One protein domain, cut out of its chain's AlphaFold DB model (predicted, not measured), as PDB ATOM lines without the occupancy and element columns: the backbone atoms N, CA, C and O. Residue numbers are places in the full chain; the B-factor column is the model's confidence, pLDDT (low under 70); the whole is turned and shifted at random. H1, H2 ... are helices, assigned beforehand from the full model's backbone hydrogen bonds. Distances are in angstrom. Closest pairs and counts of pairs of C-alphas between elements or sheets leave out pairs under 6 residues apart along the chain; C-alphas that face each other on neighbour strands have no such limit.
ATOM      1  N   ALA A 103      20.318 -21.485  32.102       85.75
ATOM      2  CA  ALA A 103      21.009 -20.211  32.248       85.75
ATOM      3  C   ALA A 103      20.720 -19.295  31.044       85.75
ATOM      4  O   ALA A 103      20.674 -19.737  29.894       85.75
ATOM      5  N   TRP A 104      20.524 -18.003  31.318       90.12
ATOM      6  CA  TRP A 104      20.016 -17.044  30.334       90.12
ATOM      7  C   TRP A 104      20.853 -16.994  29.049       90.12
ATOM      8  O   TRP A 104      20.291 -16.983  27.956       90.12
ATOM      9  N   LYS A 105      22.187 -16.986  29.177       89.81
ATOM     10  CA  LYS A 105      23.109 -16.796  28.052       89.81
ATOM     11  C   LYS A 105      23.091 -17.980  27.064       89.81
ATOM     12  O   LYS A 105      22.772 -17.716  25.907       89.81
ATOM     13  N   PRO A 106      23.297 -19.247  27.487       91.19
ATOM     14  CA  PRO A 106      23.166 -20.405  26.595       91.19
ATOM     15  C   PRO A 106      21.823 -20.474  25.859       91.19
ATOM     16  O   PRO A 106      21.790 -20.696  24.652       91.19
ATOM     17  N   ARG A 107      20.715 -20.197  26.564       91.25
ATOM     18  CA  ARG A 107      19.371 -20.185  25.969       91.25
ATOM     19  C   ARG A 107      19.260 -19.156  24.840       91.25
ATOM     20  O   ARG A 107      18.741 -19.458  23.768       91.25
ATOM     21  N   LYS A 108      19.769 -17.938  25.058       92.31
ATOM     22  CA  LYS A 108      19.760 -16.892  24.027       92.31
ATOM     23  C   LYS A 108      20.702 -17.206  22.867       92.31
ATOM     24  O   LYS A 108      20.342 -16.914  21.735       92.31
ATOM     25  N   GLU A 109      21.858 -17.818  23.107       92.88
ATOM     26  CA  GLU A 109      22.760 -18.265  22.033       92.88
ATOM     27  C   GLU A 109      22.118 -19.347  21.157       92.88
ATOM     28  O   GLU A 109      22.195 -19.269  19.930       92.88
ATOM     29  N   GLU A 110      21.417 -20.312  21.761       91.50
ATOM     30  CA  GLU A 110      20.672 -21.326  21.013       91.50
ATOM     31  C   GLU A 110      19.555 -20.699  20.170       91.50
ATOM     32  O   GLU A 110      19.413 -21.033  18.991       91.50
ATOM     33  N   TYR A 111      18.796 -19.765  20.751       93.12
ATOM     34  CA  TYR A 111      17.771 -19.013  20.027       93.12
ATOM     35  C   TYR A 111      18.360 -18.233  18.844       93.12
ATOM     36  O   TYR A 111      17.843 -18.323  17.736       93.12
ATOM     37  N   LEU A 112      19.473 -17.516  19.042       93.12
ATOM     38  CA  LEU A 112      20.144 -16.760  17.976       93.12
ATOM     39  C   LEU A 112      20.620 -17.670  16.837       93.12
ATOM     40  O   LEU A 112      20.482 -17.307  15.670       93.12
ATOM     41  N   ARG A 113      21.135 -18.863  17.163       90.81
ATOM     42  CA  ARG A 113      21.523 -19.859  16.157       90.81
ATOM     43  C   ARG A 113      20.319 -20.301  15.322       90.81
ATOM     44  O   ARG A 113      20.421 -20.324  14.105       90.81
ATOM     45  N   LYS A 114      19.186 -20.613  15.960       90.06
ATOM     46  CA  LYS A 114      17.943 -20.983  15.257       90.06
ATOM     47  C   LYS A 114      17.422 -19.834  14.392       90.06
ATOM     48  O   LYS A 114      17.058 -20.052  13.243       90.06
ATOM     49  N   LEU A 115      17.461 -18.609  14.917       89.88
ATOM     50  CA  LEU A 115      16.991 -17.411  14.225       89.88
ATOM     51  C   LEU A 115      17.741 -17.136  12.918       89.88
ATOM     52  O   LEU A 115      17.133 -16.651  11.968       89.88
ATOM     53  N   ALA A 116      19.034 -17.461  12.856       83.25
ATOM     54  CA  ALA A 116      19.834 -17.330  11.639       83.25
ATOM     55  C   ALA A 116      19.379 -18.276  10.510       83.25
ATOM     56  O   ALA A 116      19.512 -17.928   9.338       83.25
ATOM     57  N   ASP A 117      18.828 -19.437  10.872       86.06
ATOM     58  CA  ASP A 117      18.404 -20.491   9.945       86.06
ATOM     59  C   ASP A 117      16.909 -20.398   9.580       86.06
ATOM     60  O   ASP A 117      16.428 -21.128   8.711       86.06
ATOM     61  N   HIS A 118      16.150 -19.527  10.250       88.12
ATOM     62  CA  HIS A 118      14.717 -19.387  10.024       88.12
ATOM     63  C   HIS A 118      14.392 -18.679   8.708       88.12
ATOM     64  O   HIS A 118      15.089 -17.769   8.253       88.12
ATOM     65  N   ASP A 119      13.271 -19.081   8.108       93.00
ATOM     66  CA  ASP A 119      12.769 -18.426   6.912       93.00
ATOM     67  C   ASP A 119      12.308 -16.985   7.190       93.00
ATOM     68  O   ASP A 119      12.163 -16.518   8.326       93.00
ATOM     69  N   ARG A 120      12.039 -16.261   6.102       95.50
ATOM     70  CA  ARG A 120      11.608 -14.865   6.158       95.50
ATOM     71  C   ARG A 120      10.287 -14.662   6.915       95.50
ATOM     72  O   ARG A 120      10.096 -13.585   7.480       95.50
ATOM     73  N   ARG A 121       9.378 -15.645   6.926       97.25
ATOM     74  CA  ARG A 121       8.070 -15.535   7.593       97.25
ATOM     75  C   ARG A 121       8.247 -15.519   9.108       97.25
ATOM     76  O   ARG A 121       7.705 -14.629   9.762       97.25
ATOM     77  N   VAL A 122       9.046 -16.441   9.647       97.62
ATOM     78  CA  VAL A 122       9.391 -16.484  11.081       97.62
ATOM     79  C   VAL A 122      10.244 -15.277  11.467       97.62
ATOM     80  O   VAL A 122       9.955 -14.607  12.459       97.62
ATOM     81  N   ALA A 123      11.242 -14.936  10.644       97.62
ATOM     82  CA  ALA A 123      12.112 -13.787  10.884       97.62
ATOM     83  C   ALA A 123      11.329 -12.467  10.989       97.62
ATOM     84  O   ALA A 123      11.678 -11.616  11.807       97.62
ATOM     85  N   LEU A 124      10.259 -12.298  10.200       98.56
ATOM     86  CA  LEU A 124       9.407 -11.111  10.268       98.56
ATOM     87  C   LEU A 124       8.729 -10.965  11.635       98.56
ATOM     88  O   LEU A 124       8.747  -9.875  12.203       98.56
ATOM     89  N   VAL A 125       8.160 -12.050  12.169       98.69
ATOM     90  CA  VAL A 125       7.495 -12.019  13.481       98.69
ATOM     91  C   VAL A 125       8.521 -11.801  14.595       98.69
ATOM     92  O   VAL A 125       8.295 -10.979  15.479       98.69
ATOM     93  N   ALA A 126       9.693 -12.440  14.504       98.38
ATOM     94  CA  ALA A 126      10.793 -12.207  15.440       98.38
ATOM     95  C   ALA A 126      11.253 -10.737  15.443       98.38
ATOM     96  O   ALA A 126      11.504 -10.163  16.503       98.38
ATOM     97  N   ALA A 127      11.346 -10.110  14.264       98.19
ATOM     98  CA  ALA A 127      11.668  -8.692  14.154       98.19
ATOM     99  C   ALA A 127      10.577  -7.815  14.773       98.19
ATOM    100  O   ALA A 127      10.911  -6.890  15.505       98.19
ATOM    101  N   ALA A 128       9.299  -8.105  14.510       98.81
ATOM    102  CA  ALA A 128       8.174  -7.367  15.081       98.81
ATOM    103  C   ALA A 128       8.186  -7.405  16.619       98.81
ATOM    104  O   ALA A 128       8.093  -6.356  17.251       98.81
ATOM    105  N   ASP A 129       8.415  -8.580  17.212       98.62
ATOM    106  CA  ASP A 129       8.597  -8.735  18.661       98.62
ATOM    107  C   ASP A 129       9.769  -7.890  19.191       98.62
ATOM    108  O   ASP A 129       9.624  -7.106  20.137       98.62
ATOM    109  N   LYS A 130      10.944  -7.961  18.552       98.12
ATOM    110  CA  LYS A 130      12.104  -7.181  19.021       98.12
ATOM    111  C   LYS A 130      11.917  -5.680  18.832       98.12
ATOM    112  O   LYS A 130      12.384  -4.914  19.673       98.12
ATOM    113  N   ILE A 131      11.219  -5.261  17.781       98.56
ATOM    114  CA  ILE A 131      10.863  -3.863  17.539       98.56
ATOM    115  C   ILE A 131       9.922  -3.351  18.632       98.56
ATOM    116  O   ILE A 131      10.208  -2.297  19.195       98.56
ATOM    117  N   ALA A 132       8.856  -4.084  18.968       98.25
ATOM    118  CA  ALA A 132       7.924  -3.699  20.033       98.25
ATOM    119  C   ALA A 132       8.645  -3.564  21.387       98.25
ATOM    120  O   ALA A 132       8.518  -2.561  22.095       98.25
ATOM    121  N   ASN A 133       9.518  -4.522  21.713       96.50
ATOM    122  CA  ASN A 133      10.300  -4.457  22.944       96.50
ATOM    123  C   ASN A 133      11.301  -3.292  22.965       96.50
ATOM    124  O   ASN A 133      11.373  -2.576  23.966       96.50
ATOM    125  N   LEU A 134      12.051  -3.065  21.880       95.88
ATOM    126  CA  LEU A 134      12.972  -1.929  21.800       95.88
ATOM    127  C   LEU A 134      12.234  -0.593  21.827       95.88
ATOM    128  O   LEU A 134      12.724   0.334  22.459       95.88
ATOM    129  N   ARG A 135      11.060  -0.483  21.193       95.56
ATOM    130  CA  ARG A 135      10.225   0.723  21.272       95.56
ATOM    131  C   ARG A 135       9.862   1.057  22.707       95.56
ATOM    132  O   ARG A 135      10.042   2.208  23.090       95.56
ATOM    133  N   SER A 136       9.416   0.074  23.492       93.56
ATOM    134  CA  SER A 136       9.134   0.257  24.923       93.56
ATOM    135  C   SER A 136      10.365   0.799  25.654       93.56
ATOM    136  O   SER A 136      10.298   1.858  26.266       93.56
ATOM    137  N   ILE A 137      11.516   0.129  25.504       92.06
ATOM    138  CA  ILE A 137      12.761   0.500  26.198       92.06
ATOM    139  C   ILE A 137      13.243   1.898  25.792       92.06
ATOM    140  O   ILE A 137      13.571   2.717  26.644       92.06
ATOM    141  N   VAL A 138      13.291   2.184  24.490       90.19
ATOM    142  CA  VAL A 138      13.748   3.474  23.958       90.19
ATOM    143  C   VAL A 138      12.814   4.603  24.373       90.19
ATOM    144  O   VAL A 138      13.287   5.689  24.676       90.19
ATOM    145  N   THR A 139      11.506   4.352  24.417       89.38
ATOM    146  CA  THR A 139      10.515   5.355  24.822       89.38
ATOM    147  C   THR A 139      10.670   5.732  26.296       89.38
ATOM    148  O   THR A 139      10.692   6.919  26.610       89.38
ATOM    149  N   GLU A 140      10.850   4.748  27.183       88.81
ATOM    150  CA  GLU A 140      11.145   4.981  28.609       88.81
ATOM    151  C   GLU A 140      12.449   5.791  28.773       88.81
ATOM    152  O   GLU A 140      12.478   6.829  29.436       88.81
ATOM    153  N   LEU A 141      13.512   5.382  28.072       85.81
ATOM    154  CA  LEU A 141      14.808   6.069  28.079       85.81
ATOM    155  C   LEU A 141      14.737   7.511  27.545       85.81
ATOM    156  O   LEU A 141      15.353   8.417  28.106       85.81
ATOM    157  N   ASP A 142      13.990   7.750  26.464       82.31
ATOM    158  CA  ASP A 142      13.810   9.084  25.877       82.31
ATOM    159  C   ASP A 142      13.029  10.027  26.799       82.31
ATOM    160  O   ASP A 142      13.261  11.238  26.782       82.31
ATOM    161  N   MET A 143      12.138   9.483  27.632       83.69
ATOM    162  CA  MET A 143      11.444  10.241  28.675       83.69
ATOM    163  C   MET A 143      12.324  10.523  29.902       83.69
ATOM    164  O   MET A 143      11.889  11.210  30.826       83.69
ATOM    165  N   GLY A 144      13.580  10.062  29.901       78.06
ATOM    166  CA  GLY A 144      14.512  10.236  31.013       78.06
ATOM    167  C   GLY A 144      14.192   9.340  32.207       78.06
ATOM    168  O   GLY A 144      14.674   9.599  33.312       78.06
ATOM    169  N   GLU A 145      13.376   8.307  32.006       78.31
ATOM    170  CA  GLU A 145      13.116   7.299  33.022       78.31
ATOM    171  C   GLU A 145      14.335   6.384  33.147       78.31
ATOM    172  O   GLU A 145      15.038   6.094  32.174       78.31
ATOM    173  N   ALA A 146      14.608   5.911  34.363       70.81
ATOM    174  CA  ALA A 146      15.618   4.881  34.534       70.81
ATOM    175  C   ALA A 146      15.148   3.627  33.785       70.81
ATOM    176  O   ALA A 146      14.072   3.112  34.077       70.81
ATOM    177  N   ALA A 147      15.971   3.081  32.882       71.12
ATOM    178  CA  ALA A 147      15.618   1.869  32.127       71.12
ATOM    179  C   ALA A 147      15.315   0.640  33.007       71.12
ATOM    180  O   ALA A 147      14.821  -0.383  32.506       71.12
ATOM    181  N   GLY A 148      15.649   0.724  34.302       79.88
ATOM    182  CA  GLY A 148      15.422  -0.316  35.292       79.88
ATOM    183  C   GLY A 148      16.131  -1.594  34.881       79.88
ATOM    184  O   GLY A 148      15.501  -2.642  34.758       79.88
ATOM    185  N   TRP A 149      17.428  -1.513  34.555       86.88
ATOM    186  CA  TRP A 149      18.179  -2.628  33.973       86.88
ATOM    187  C   TRP A 149      18.134  -3.903  34.826       86.88
ATOM    188  O   TRP A 149      18.219  -5.005  34.285       86.88
ATOM    189  N   GLU A 150      17.949  -3.763  36.138       85.31
ATOM    190  CA  GLU A 150      17.724  -4.836  37.108       85.31
ATOM    191  C   GLU A 150      16.473  -5.673  36.820       85.31
ATOM    192  O   GLU A 150      16.432  -6.856  37.167       85.31
ATOM    193  N   ARG A 151      15.476  -5.114  36.120       84.94
ATOM    194  CA  ARG A 151      14.321  -5.887  35.657       84.94
ATOM    195  C   ARG A 151      14.728  -6.882  34.581       84.94
ATOM    196  O   ARG A 151      14.052  -7.890  34.419       84.94
ATOM    197  N   PHE A 152      15.819  -6.680  33.842       87.94
ATOM    198  CA  PHE A 152      16.290  -7.632  32.836       87.94
ATOM    199  C   PHE A 152      17.218  -8.674  33.457       87.94
ATOM    200  O   PHE A 152      18.194  -8.351  34.120       87.94
ATOM    201  N   THR A 153      16.972  -9.954  33.162       87.44
ATOM    202  CA  THR A 153      17.744 -11.077  33.726       87.44
ATOM    203  C   THR A 153      19.247 -10.982  33.439       87.44
ATOM    204  O   THR A 153      20.046 -11.491  34.214       87.44
ATOM    205  N   ALA A 154      19.637 -10.334  32.339       88.00
ATOM    206  CA  ALA A 154      21.034 -10.166  31.938       88.00
ATOM    207  C   ALA A 154      21.595  -8.757  32.199       88.00
ATOM    208  O   ALA A 154      22.701  -8.441  31.748       88.00
ATOM    209  N   GLY A 155      20.826  -7.900  32.879       89.81
ATOM    210  CA  GLY A 155      21.156  -6.493  33.082       89.81
ATOM    211  C   GLY A 155      21.353  -5.721  31.773       89.81
ATOM    212  O   GLY A 155      21.023  -6.195  30.682       89.81
ATOM    213  N   MET A 156      21.945  -4.531  31.880       86.69
ATOM    214  CA  MET A 156      22.212  -3.647  30.741       86.69
ATOM    215  C   MET A 156      23.115  -4.305  29.690       86.69
ATOM    216  O   MET A 156      22.770  -4.353  28.515       86.69
ATOM    217  N   GLY A 157      24.269  -4.843  30.103       84.44
ATOM    218  CA  GLY A 157      25.273  -5.371  29.171       84.44
ATOM    219  C   GLY A 157      24.802  -6.601  28.396       84.44
ATOM    220  O   GLY A 157      25.024  -6.691  27.191       84.44
ATOM    221  N   GLY A 158      24.111  -7.531  29.060       87.38
ATOM    222  CA  GLY A 158      23.566  -8.703  28.380       87.38
ATOM    223  C   GLY A 158      22.387  -8.360  27.472       87.38
ATOM    224  O   GLY A 158      22.294  -8.903  26.373       87.38
ATOM    225  N   THR A 159      21.528  -7.422  27.887       90.62
ATOM    226  CA  THR A 159      20.429  -6.919  27.046       90.62
ATOM    227  C   THR A 159      20.973  -6.227  25.800       90.62
ATOM    228  O   THR A 159      20.503  -6.513  24.701       90.62
ATOM    229  N   ALA A 160      22.011  -5.400  25.961       87.00
ATOM    230  CA  ALA A 160      22.698  -4.742  24.859       87.00
ATOM    231  C   ALA A 160      23.225  -5.762  23.843       87.00
ATOM    232  O   ALA A 160      22.821  -5.749  22.684       87.00
ATOM    233  N   TRP A 161      24.033  -6.718  24.309       89.94
ATOM    234  CA  TRP A 161      24.555  -7.786  23.457       89.94
ATOM    235  C   TRP A 161      23.438  -8.541  22.722       89.94
ATOM    236  O   TRP A 161      23.554  -8.810  21.532       89.94
ATOM    237  N   TYR A 162      22.339  -8.883  23.400       93.88
ATOM    238  CA  TYR A 162      21.269  -9.654  22.767       93.88
ATOM    239  C   TYR A 162      20.628  -8.902  21.596       93.88
ATOM    240  O   TYR A 162      20.485  -9.476  20.515       93.88
ATOM    241  N   TYR A 163      20.274  -7.628  21.784       93.50
ATOM    242  CA  TYR A 163      19.671  -6.834  20.713       93.50
ATOM    243  C   TYR A 163      20.651  -6.516  19.588       93.50
ATOM    244  O   TYR A 163      20.237  -6.522  18.430       93.50
ATOM    245  N   GLU A 164      21.937  -6.334  19.897       86.94
ATOM    246  CA  GLU A 164      22.979  -6.223  18.878       86.94
ATOM    247  C   GLU A 164      22.999  -7.463  17.972       86.94
ATOM    248  O   GLU A 164      22.897  -7.346  16.750       86.94
ATOM    249  N   GLN A 165      23.060  -8.659  18.570       91.19
ATOM    250  CA  GLN A 165      23.102  -9.912  17.816       91.19
ATOM    251  C   GLN A 165      21.841 -10.107  16.972       91.19
ATOM    252  O   GLN A 165      21.941 -10.498  15.810       91.19
ATOM    253  N   VAL A 166      20.655  -9.820  17.523       93.62
ATOM    254  CA  VAL A 166      19.401  -9.948  16.765       93.62
ATOM    255  C   VAL A 166      19.362  -8.962  15.596       93.62
ATOM    256  O   VAL A 166      19.033  -9.366  14.480       93.62
ATOM    257  N   ALA A 167      19.740  -7.700  15.816       87.19
ATOM    258  CA  ALA A 167      19.794  -6.698  14.757       87.19
ATOM    259  C   ALA A 167      20.760  -7.118  13.639       87.19
ATOM    260  O   ALA A 167      20.382  -7.093  12.468       87.19
ATOM    261  N   GLN A 168      21.965  -7.584  13.988       83.00
ATOM    262  CA  GLN A 168      22.956  -8.054  13.015       83.00
ATOM    263  C   GLN A 168      22.469  -9.263  12.210       83.00
ATOM    264  O   GLN A 168      22.645  -9.287  10.990       83.00
ATOM    265  N   LEU A 169      21.872 -10.259  12.873       88.88
ATOM    266  CA  LEU A 169      21.400 -11.483  12.223       88.88
ATOM    267  C   LEU A 169      20.226 -11.212  11.286       88.88
ATOM    268  O   LEU A 169      20.242 -11.644  10.135       88.88
ATOM    269  N   LEU A 170      19.220 -10.471  11.752       88.69
ATOM    270  CA  LEU A 170      18.022 -10.218  10.959       88.69
ATOM    271  C   LEU A 170      18.303  -9.245   9.809       88.69
ATOM    272  O   LEU A 170      17.920  -9.528   8.673       88.69
ATOM    273  N   ALA A 171      19.017  -8.143  10.067       83.12
ATOM    274  CA  ALA A 171      19.340  -7.158   9.034       83.12
ATOM    275  C   ALA A 171      20.410  -7.643   8.046       83.12
ATOM    276  O   ALA A 171      20.401  -7.222   6.895       83.12
ATOM    277  N   GLY A 172      21.318  -8.525   8.470       79.31
ATOM    278  CA  GLY A 172      22.320  -9.140   7.596       79.31
ATOM    279  C   GLY A 172      21.865 -10.429   6.908       79.31
ATOM    280  O   GLY A 172      22.611 -10.956   6.087       79.31
ATOM    281  N   GLY A 173      20.687 -10.951   7.254       87.69
ATOM    282  CA  GLY A 173      20.197 -12.250   6.796       87.69
ATOM    283  C   GLY A 173      18.795 -12.164   6.183       87.69
ATOM    284  O   GLY A 173      18.604 -11.440   5.202       87.69
ATOM    285  N   PRO A 174      17.795 -12.885   6.724       89.75
ATOM    286  CA  PRO A 174      16.496 -13.088   6.070       89.75
ATOM    287  C   PRO A 174      15.693 -11.798   5.827       89.75
ATOM    288  O   PRO A 174      14.780 -11.788   4.993       89.75
ATOM    289  N   LEU A 175      16.021 -10.705   6.526       88.31
ATOM    290  CA  LEU A 175      15.361  -9.405   6.411       88.31
ATOM    291  C   LEU A 175      16.242  -8.311   5.788       88.31
ATOM    292  O   LEU A 175      15.849  -7.142   5.829       88.31
ATOM    293  N   ALA A 176      17.376  -8.652   5.171       85.75
ATOM    294  CA  ALA A 176      18.260  -7.673   4.538       85.75
ATOM    295  C   ALA A 176      17.513  -6.715   3.588       85.75
ATOM    296  O   ALA A 176      16.625  -7.120   2.831       85.75
ATOM    297  N   GLY A 177      17.824  -5.418   3.693       78.88
ATOM    298  CA  GLY A 177      17.207  -4.348   2.899       78.88
ATOM    299  C   GLY A 177      15.708  -4.113   3.143       78.88
ATOM    300  O   GLY A 177      15.084  -3.320   2.433       78.88
ATOM    301  N   SER A 178      15.089  -4.770   4.129       85.25
ATOM    302  CA  SER A 178      13.658  -4.616   4.415       85.25
ATOM    303  C   SER A 178      13.361  -3.488   5.413       85.25
ATOM    304  O   SER A 178      14.210  -3.082   6.208       85.25
ATOM    305  N   ARG A 179      12.117  -2.991   5.400       90.88
ATOM    306  CA  ARG A 179      11.619  -2.000   6.371       90.88
ATOM    307  C   ARG A 179      11.749  -2.456   7.840       90.88
ATOM    308  O   ARG A 179      12.272  -1.657   8.616       90.88
ATOM    309  N   PRO A 180      11.355  -3.684   8.243       92.44
ATOM    310  CA  PRO A 180      11.541  -4.136   9.626       92.44
ATOM    311  C   PRO A 180      13.015  -4.184  10.042       92.44
ATOM    312  O   PRO A 180      13.339  -3.759  11.144       92.44
ATOM    313  N   ALA A 181      13.928  -4.612   9.162       86.56
ATOM    314  CA  ALA A 181      15.360  -4.608   9.474       86.56
ATOM    315  C   ALA A 181      15.896  -3.195   9.750       86.56
ATOM    316  O   ALA A 181      16.584  -2.987  10.747       86.56
ATOM    317  N   ARG A 182      15.543  -2.212   8.910       83.31
ATOM    318  CA  ARG A 182      15.942  -0.810   9.125       83.31
ATOM    319  C   ARG A 182      15.430  -0.263  10.453       83.31
ATOM    320  O   ARG A 182      16.183   0.361  11.191       83.31
ATOM    321  N   MET A 183      14.165  -0.526  10.769       90.88
ATOM    322  CA  MET A 183      13.551  -0.054  12.006       90.88
ATOM    323  C   MET A 183      14.150  -0.713  13.255       90.88
ATOM    324  O   MET A 183      14.367  -0.044  14.262       90.88
ATOM    325  N   LEU A 184      14.451  -2.009  13.180       89.69
ATOM    326  CA  LEU A 184      15.130  -2.734  14.250       89.69
ATOM    327  C   LEU A 184      16.520  -2.144  14.532       89.69
ATOM    328  O   LEU A 184      16.867  -1.922  15.690       89.69
ATOM    329  N   VAL A 185      17.294  -1.866  13.478       82.50
ATOM    330  CA  VAL A 185      18.630  -1.260  13.593       82.50
ATOM    331  C   VAL A 185      18.558   0.159  14.163       82.50
ATOM    332  O   VAL A 185      19.366   0.486  15.029       82.50
ATOM    333  N   ASP A 186      17.588   0.974  13.739       83.50
ATOM    334  CA  ASP A 186      17.375   2.329  14.275       83.50
ATOM    335  C   ASP A 186      17.088   2.318  15.784       83.50
ATOM    336  O   ASP A 186      17.748   3.004  16.567       83.50
ATOM    337  N   LEU A 187      16.142   1.486  16.219       89.19
ATOM    338  CA  LEU A 187      15.778   1.395  17.630       89.19
ATOM    339  C   LEU A 187      16.919   0.839  18.488       89.19
ATOM    340  O   LEU A 187      17.155   1.332  19.591       89.19
ATOM    341  N   TRP A 188      17.654  -0.151  17.971       89.19
ATOM    342  CA  TRP A 188      18.875  -0.635  18.609       89.19
ATOM    343  C   TRP A 188      19.877   0.507  18.794       89.19
ATOM    344  O   TRP A 188      20.315   0.744  19.917       89.19
ATOM    345  N   ALA A 189      20.165   1.269  17.734       79.06
ATOM    346  CA  ALA A 189      21.099   2.391  17.773       79.06
ATOM    347  C   ALA A 189      20.725   3.428  18.842       79.06
ATOM    348  O   ALA A 189      21.585   3.893  19.596       79.06
ATOM    349  N   ARG A 190      19.432   3.759  18.947       84.12
ATOM    350  CA  ARG A 190      18.912   4.686  19.963       84.12
ATOM    351  C   ARG A 190      19.127   4.152  21.376       84.12
ATOM    352  O   ARG A 190      19.640   4.883  22.224       84.12
ATOM    353  N   MET A 191      18.810   2.880  21.624       85.75
ATOM    354  CA  MET A 191      19.061   2.250  22.922       85.75
ATOM    355  C   MET A 191      20.563   2.211  23.252       85.75
ATOM    356  O   MET A 191      20.953   2.551  24.368       85.75
ATOM    357  N   SER A 192      21.424   1.863  22.290       79.88
ATOM    358  CA  SER A 192      22.883   1.859  22.478       79.88
ATOM    359  C   SER A 192      23.424   3.247  22.828       79.88
ATOM    360  O   SER A 192      24.294   3.364  23.690       79.88
ATOM    361  N   ALA A 193      22.893   4.305  22.207       76.81
ATOM    362  CA  ALA A 193      23.293   5.678  22.503       76.81
ATOM    363  C   ALA A 193      22.949   6.083  23.948       76.81
ATOM    364  O   ALA A 193      23.750   6.746  24.608       76.81
ATOM    365  N   HIS A 194      21.789   5.657  24.459       79.00
ATOM    366  CA  HIS A 194      21.428   5.832  25.873       79.00
ATOM    367  C   HIS A 194      22.380   5.083  26.805       79.00
ATOM    368  O   HIS A 194      22.925   5.682  27.729       79.00
ATOM    369  N   ILE A 195      22.667   3.813  26.508       77.75
ATOM    370  CA  ILE A 195      23.611   2.993  27.284       77.75
ATOM    371  C   ILE A 195      25.011   3.628  27.322       77.75
ATOM    372  O   ILE A 195      25.664   3.626  28.367       77.75
ATOM    373  N   GLY A 196      25.476   4.191  26.201       68.31
ATOM    374  CA  GLY A 196      26.748   4.914  26.134       68.31
ATOM    375  C   GLY A 196      26.781   6.113  27.085       68.31
ATOM    376  O   GLY A 196      27.703   6.236  27.896       68.31
ATOM    377  N   ARG A 197      25.723   6.941  27.064       70.62
ATOM    378  CA  ARG A 197      25.578   8.089  27.977       70.62
ATOM    379  C   ARG A 197      25.600   7.671  29.446       70.62
ATOM    380  O   ARG A 197      26.336   8.274  30.223       70.62
ATOM    381  N   GLU A 198      24.853   6.633  29.821       70.38
ATOM    382  CA  GLU A 198      24.809   6.137  31.207       70.38
ATOM    383  C   GLU A 198      26.168   5.625  31.706       70.38
ATOM    384  O   GLU A 198      26.494   5.763  32.885       70.38
ATOM    385  N   ARG A 199      26.997   5.065  30.817       66.88
ATOM    386  CA  ARG A 199      28.342   4.577  31.159       66.88
ATOM    387  C   ARG A 199      29.403   5.678  31.234       66.88
ATOM    388  O   ARG A 199      30.554   5.369  31.534       66.88
ATOM    389  N   GLY A 200      29.058   6.934  30.932       48.00
ATOM    390  CA  GLY A 200      30.034   8.022  30.801       48.00
ATOM    391  C   GLY A 200      31.016   7.820  29.639       48.00
ATOM    392  O   GLY A 200      32.026   8.515  29.555       48.00
ATOM    393  N   ALA A 201      30.728   6.873  28.746       43.00
ATOM    394  CA  ALA A 201      31.472   6.648  27.522       43.00
ATOM    395  C   ALA A 201      30.774   7.451  26.424       43.00
ATOM    396  O   ALA A 201      29.723   7.048  25.923       43.00
ATOM    397  N   MET A 202      31.317   8.621  26.069       36.50
ATOM    398  CA  MET A 202      30.880   9.324  24.860       36.50
ATOM    399  C   MET A 202      31.053   8.338  23.705       36.50
ATOM    400  O   MET A 202      32.167   7.880  23.473       36.50
ATOM    401  N   ALA A 203      29.933   7.925  23.108       39.09
ATOM    402  CA  ALA A 203      29.826   6.709  22.318       39.09
ATOM    403  C   ALA A 203      30.985   6.572  21.321       39.09
ATOM    404  O   ALA A 203      31.012   7.257  20.295       39.09
ATOM    405  N   GLU A 204      31.902   5.637  21.588       36.81
ATOM    406  CA  GLU A 204      32.456   4.875  20.482       36.81
ATOM    407  C   GLU A 204      31.228   4.315  19.766       36.81
ATOM    408  O   GLU A 204      30.411   3.608  20.364       36.81
ATOM    409  N   LEU A 205      31.030   4.721  18.512       41.25
ATOM    410  CA  LEU A 205      30.201   3.959  17.596       41.25
ATOM    411  C   LEU A 205      30.805   2.560  17.616       41.25
ATOM    412  O   LEU A 205      31.844   2.329  16.998       41.25
ATOM    413  N   ASP A 206      30.213   1.668  18.415       42.44
ATOM    414  CA  ASP A 206      30.656   0.287  18.491       42.44
ATOM    415  C   ASP A 206      30.712  -0.206  17.047       42.44
ATOM    416  O   ASP A 206      29.772   0.004  16.268       42.44
ATOM    417  N   ALA A 207      31.827  -0.821  16.664       42.91
ATOM    418  CA  ALA A 207      31.989  -1.392  15.339       42.91
ATOM    419  C   ALA A 207      30.786  -2.295  14.976       42.91
ATOM    420  O   ALA A 207      30.453  -2.438  13.802       42.91
ATOM    421  N   GLY A 208      30.080  -2.849  15.973       41.94
ATOM    422  CA  GLY A 208      28.794  -3.530  15.822       41.94
ATOM    423  C   GLY A 208      27.664  -2.686  15.220       41.94
ATOM    424  O   GLY A 208      26.986  -3.152  14.304       41.94
ATOM    425  N   LEU A 209      27.479  -1.443  15.673       45.84
ATOM    426  CA  LEU A 209      26.462  -0.523  15.150       45.84
ATOM    427  C   LEU A 209      26.809  -0.050  13.731       45.84
ATOM    428  O   LEU A 209      25.937  -0.044  12.860       45.84
ATOM    429  N   ALA A 210      28.084   0.258  13.471       44.69
ATOM    430  CA  ALA A 210      28.555   0.588  12.124       44.69
ATOM    431  C   ALA A 210      28.311  -0.575  11.140       44.69
ATOM    432  O   ALA A 210      27.764  -0.371  10.054       44.69
ATOM    433  N   ARG A 211      28.602  -1.819  11.554       47.53
ATOM    434  CA  ARG A 211      28.301  -3.031  10.772       47.53
ATOM    435  C   ARG A 211      26.802  -3.234  10.533       47.53
ATOM    436  O   ARG A 211      26.426  -3.660   9.444       47.53
ATOM    437  N   CYS A 212      25.945  -2.957  11.518       44.38
ATOM    438  CA  CYS A 212      24.488  -3.043  11.354       44.38
ATOM    439  C   CYS A 212      23.974  -2.068  10.289       44.38
ATOM    440  O   CYS A 212      23.197  -2.465   9.422       44.38
ATOM    441  N   LEU A 213      24.426  -0.812  10.344       45.47
ATOM    442  CA  LEU A 213      24.003   0.239   9.418       45.47
ATOM    443  C   LEU A 213      24.456  -0.064   7.983       45.47
ATOM    444  O   LEU A 213      23.638  -0.009   7.068       45.47
ATOM    445  N   LEU A 214      25.706  -0.507   7.803       46.00
ATOM    446  CA  LEU A 214      26.243  -0.919   6.498       46.00
ATOM    447  C   LEU A 214      25.526  -2.147   5.909       46.00
ATOM    448  O   LEU A 214      25.410  -2.271   4.696       46.00
ATOM    449  N   LYS A 215      25.025  -3.069   6.740       46.50
ATOM    450  CA  LYS A 215      24.270  -4.242   6.260       46.50
ATOM    451  C   LYS A 215      22.813  -3.918   5.924       46.50
ATOM    452  O   LYS A 215      22.261  -4.503   4.996       46.50
ATOM    453  N   ALA A 216      22.187  -3.015   6.682       42.47
ATOM    454  CA  ALA A 216      20.785  -2.646   6.496       42.47
ATOM    455  C   ALA A 216      20.551  -1.784   5.241       42.47
ATOM    456  O   ALA A 216      19.468  -1.861   4.649       42.47
ATOM    457  N   ASP A 217      21.556  -1.004   4.833       42.78
ATOM    458  CA  ASP A 217      21.582  -0.228   3.590       42.78
ATOM    459  C   ASP A 217      23.035  -0.096   3.075       42.78
ATOM    460  O   ASP A 217      23.722   0.873   3.401       42.78
ATOM    461  N   PRO A 218      23.529  -1.057   2.267       36.72
ATOM    462  CA  PRO A 218      24.927  -1.092   1.817       36.72
ATOM    463  C   PRO A 218      25.353   0.074   0.920       36.72
ATOM    464  O   PRO A 218      26.532   0.181   0.587       36.72
ATOM    465  N   LEU A 219      24.407   0.901   0.470       37.84
ATOM    466  CA  LEU A 219      24.641   1.936  -0.533       37.84
ATOM    467  C   LEU A 219      24.183   3.333  -0.102       37.84
ATOM    468  O   LEU A 219      24.555   4.295  -0.765       37.84
ATOM    469  N   GLY A 220      23.363   3.482   0.945       41.91
ATOM    470  CA  GLY A 220      22.699   4.766   1.220       41.91
ATOM    471  C   GLY A 220      21.804   5.225   0.057       41.91
ATOM    472  O   GLY A 220      21.477   6.406  -0.053       41.91
ATOM    473  N   LEU A 221      21.441   4.303  -0.842       35.03
ATOM    474  CA  LEU A 221      20.668   4.542  -2.062       35.03
ATOM    475  C   LEU A 221      19.264   3.958  -1.888       35.03
ATOM    476  O   LEU A 221      18.795   3.141  -2.683       35.03
TER     477      LEU A 221
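Overview. This is residues 103 to 221 of the 309 residues of the protein "HD domain-containing protein" of Acidimicrobiales bacterium (UniProt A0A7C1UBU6). This is a bundle of four helices, H2, H3, H4 and H5, running up and down, with H3 and H4 nearest its middle and H1 packed alongside H3 as a fifth helix. H2 packs mainly on H4, the short H5 packs on both H3 and H4, and the long link of residues 143 to 154 runs across one end. Its 119 printed residues hold five named helices, H1 to H5 in order along the chain, and no named strand; the class is all helix, with 85 residues in the helices. The whole is compact and rounded, with a radius of gyration of the C-alphas of 14.0 A and spans of 38 by 36 by 23 A.

Arrangement. Start with H1, residues 104 to 117, which touches H3, residues 155 to 172, the same way at a shallow tilt of 7 degrees; look for the closest C-alphas, of Ala 116 and Leu 169, 6.1 A apart. H3 is the hub, touching four helices, and touches H1 with its residues 162 to 170 alone. H2, residues 120 to 142, is close to H1 but not clearly touching, with the C-alphas of Leu 115 and Ala 123 closest at 6.9 A. H2 and H3 form a hairpin but only just touch, with 3 pairs of C-alphas within 8 A, the closest those of Ala 123 and Leu 170 at 6.9 A. H4, residues 179 to 198, touches H2 the same way at a shallow tilt of 33 degrees, only just short of steep; their closest C-alphas, of Ile 131 and Leu 184, are 5.5 A apart. H3 and H4 form a hairpin at 27 degrees, closest at the C-alphas of Ala 171 and Ala 181, 4.7 A. H5, residues 207 to 216, forms a hairpin with H4, closest at the C-alphas of Arg 182 and Ala 216, 5.8 A. H5 also touches H3, closest at the C-alphas of Ala 171 and Ala 216, 5.4 A. H1 is apart from H4 and H5, and H2 from H5. In H3, H4 and H5 every O i to N i+4 pair is within hydrogen-bond range; in H1 it is 9 of 10 and in H2 18 of 19.

Along the chain. Find C-alpha 104 at (20.016, -17.044, 30.334); from there H1 runs 20.7 A to Asp 117. H2 begins at C-alpha 120, (11.608, -14.865, 6.158), and runs 31.1 A to Asp 142. H3 runs 25.6 A from Gly 155 to Gly 172, and H4 29.3 A from Arg 179 to Glu 198. H5 runs 14.3 A from Ala 207 to C-alpha 216 at (20.785, -2.646, 6.496).

Size, cuts and confidence. The two C-alphas farthest apart are those of Ala 103 and Leu 221, 42.3 A. The printed part has no cut; the link from H2 to H3 is long, with 12 residues. Mean pLDDT of the printed part is 79.4; look to residue 196 and residues 199 to 221 for values under 70, with H5 at a mean of 45.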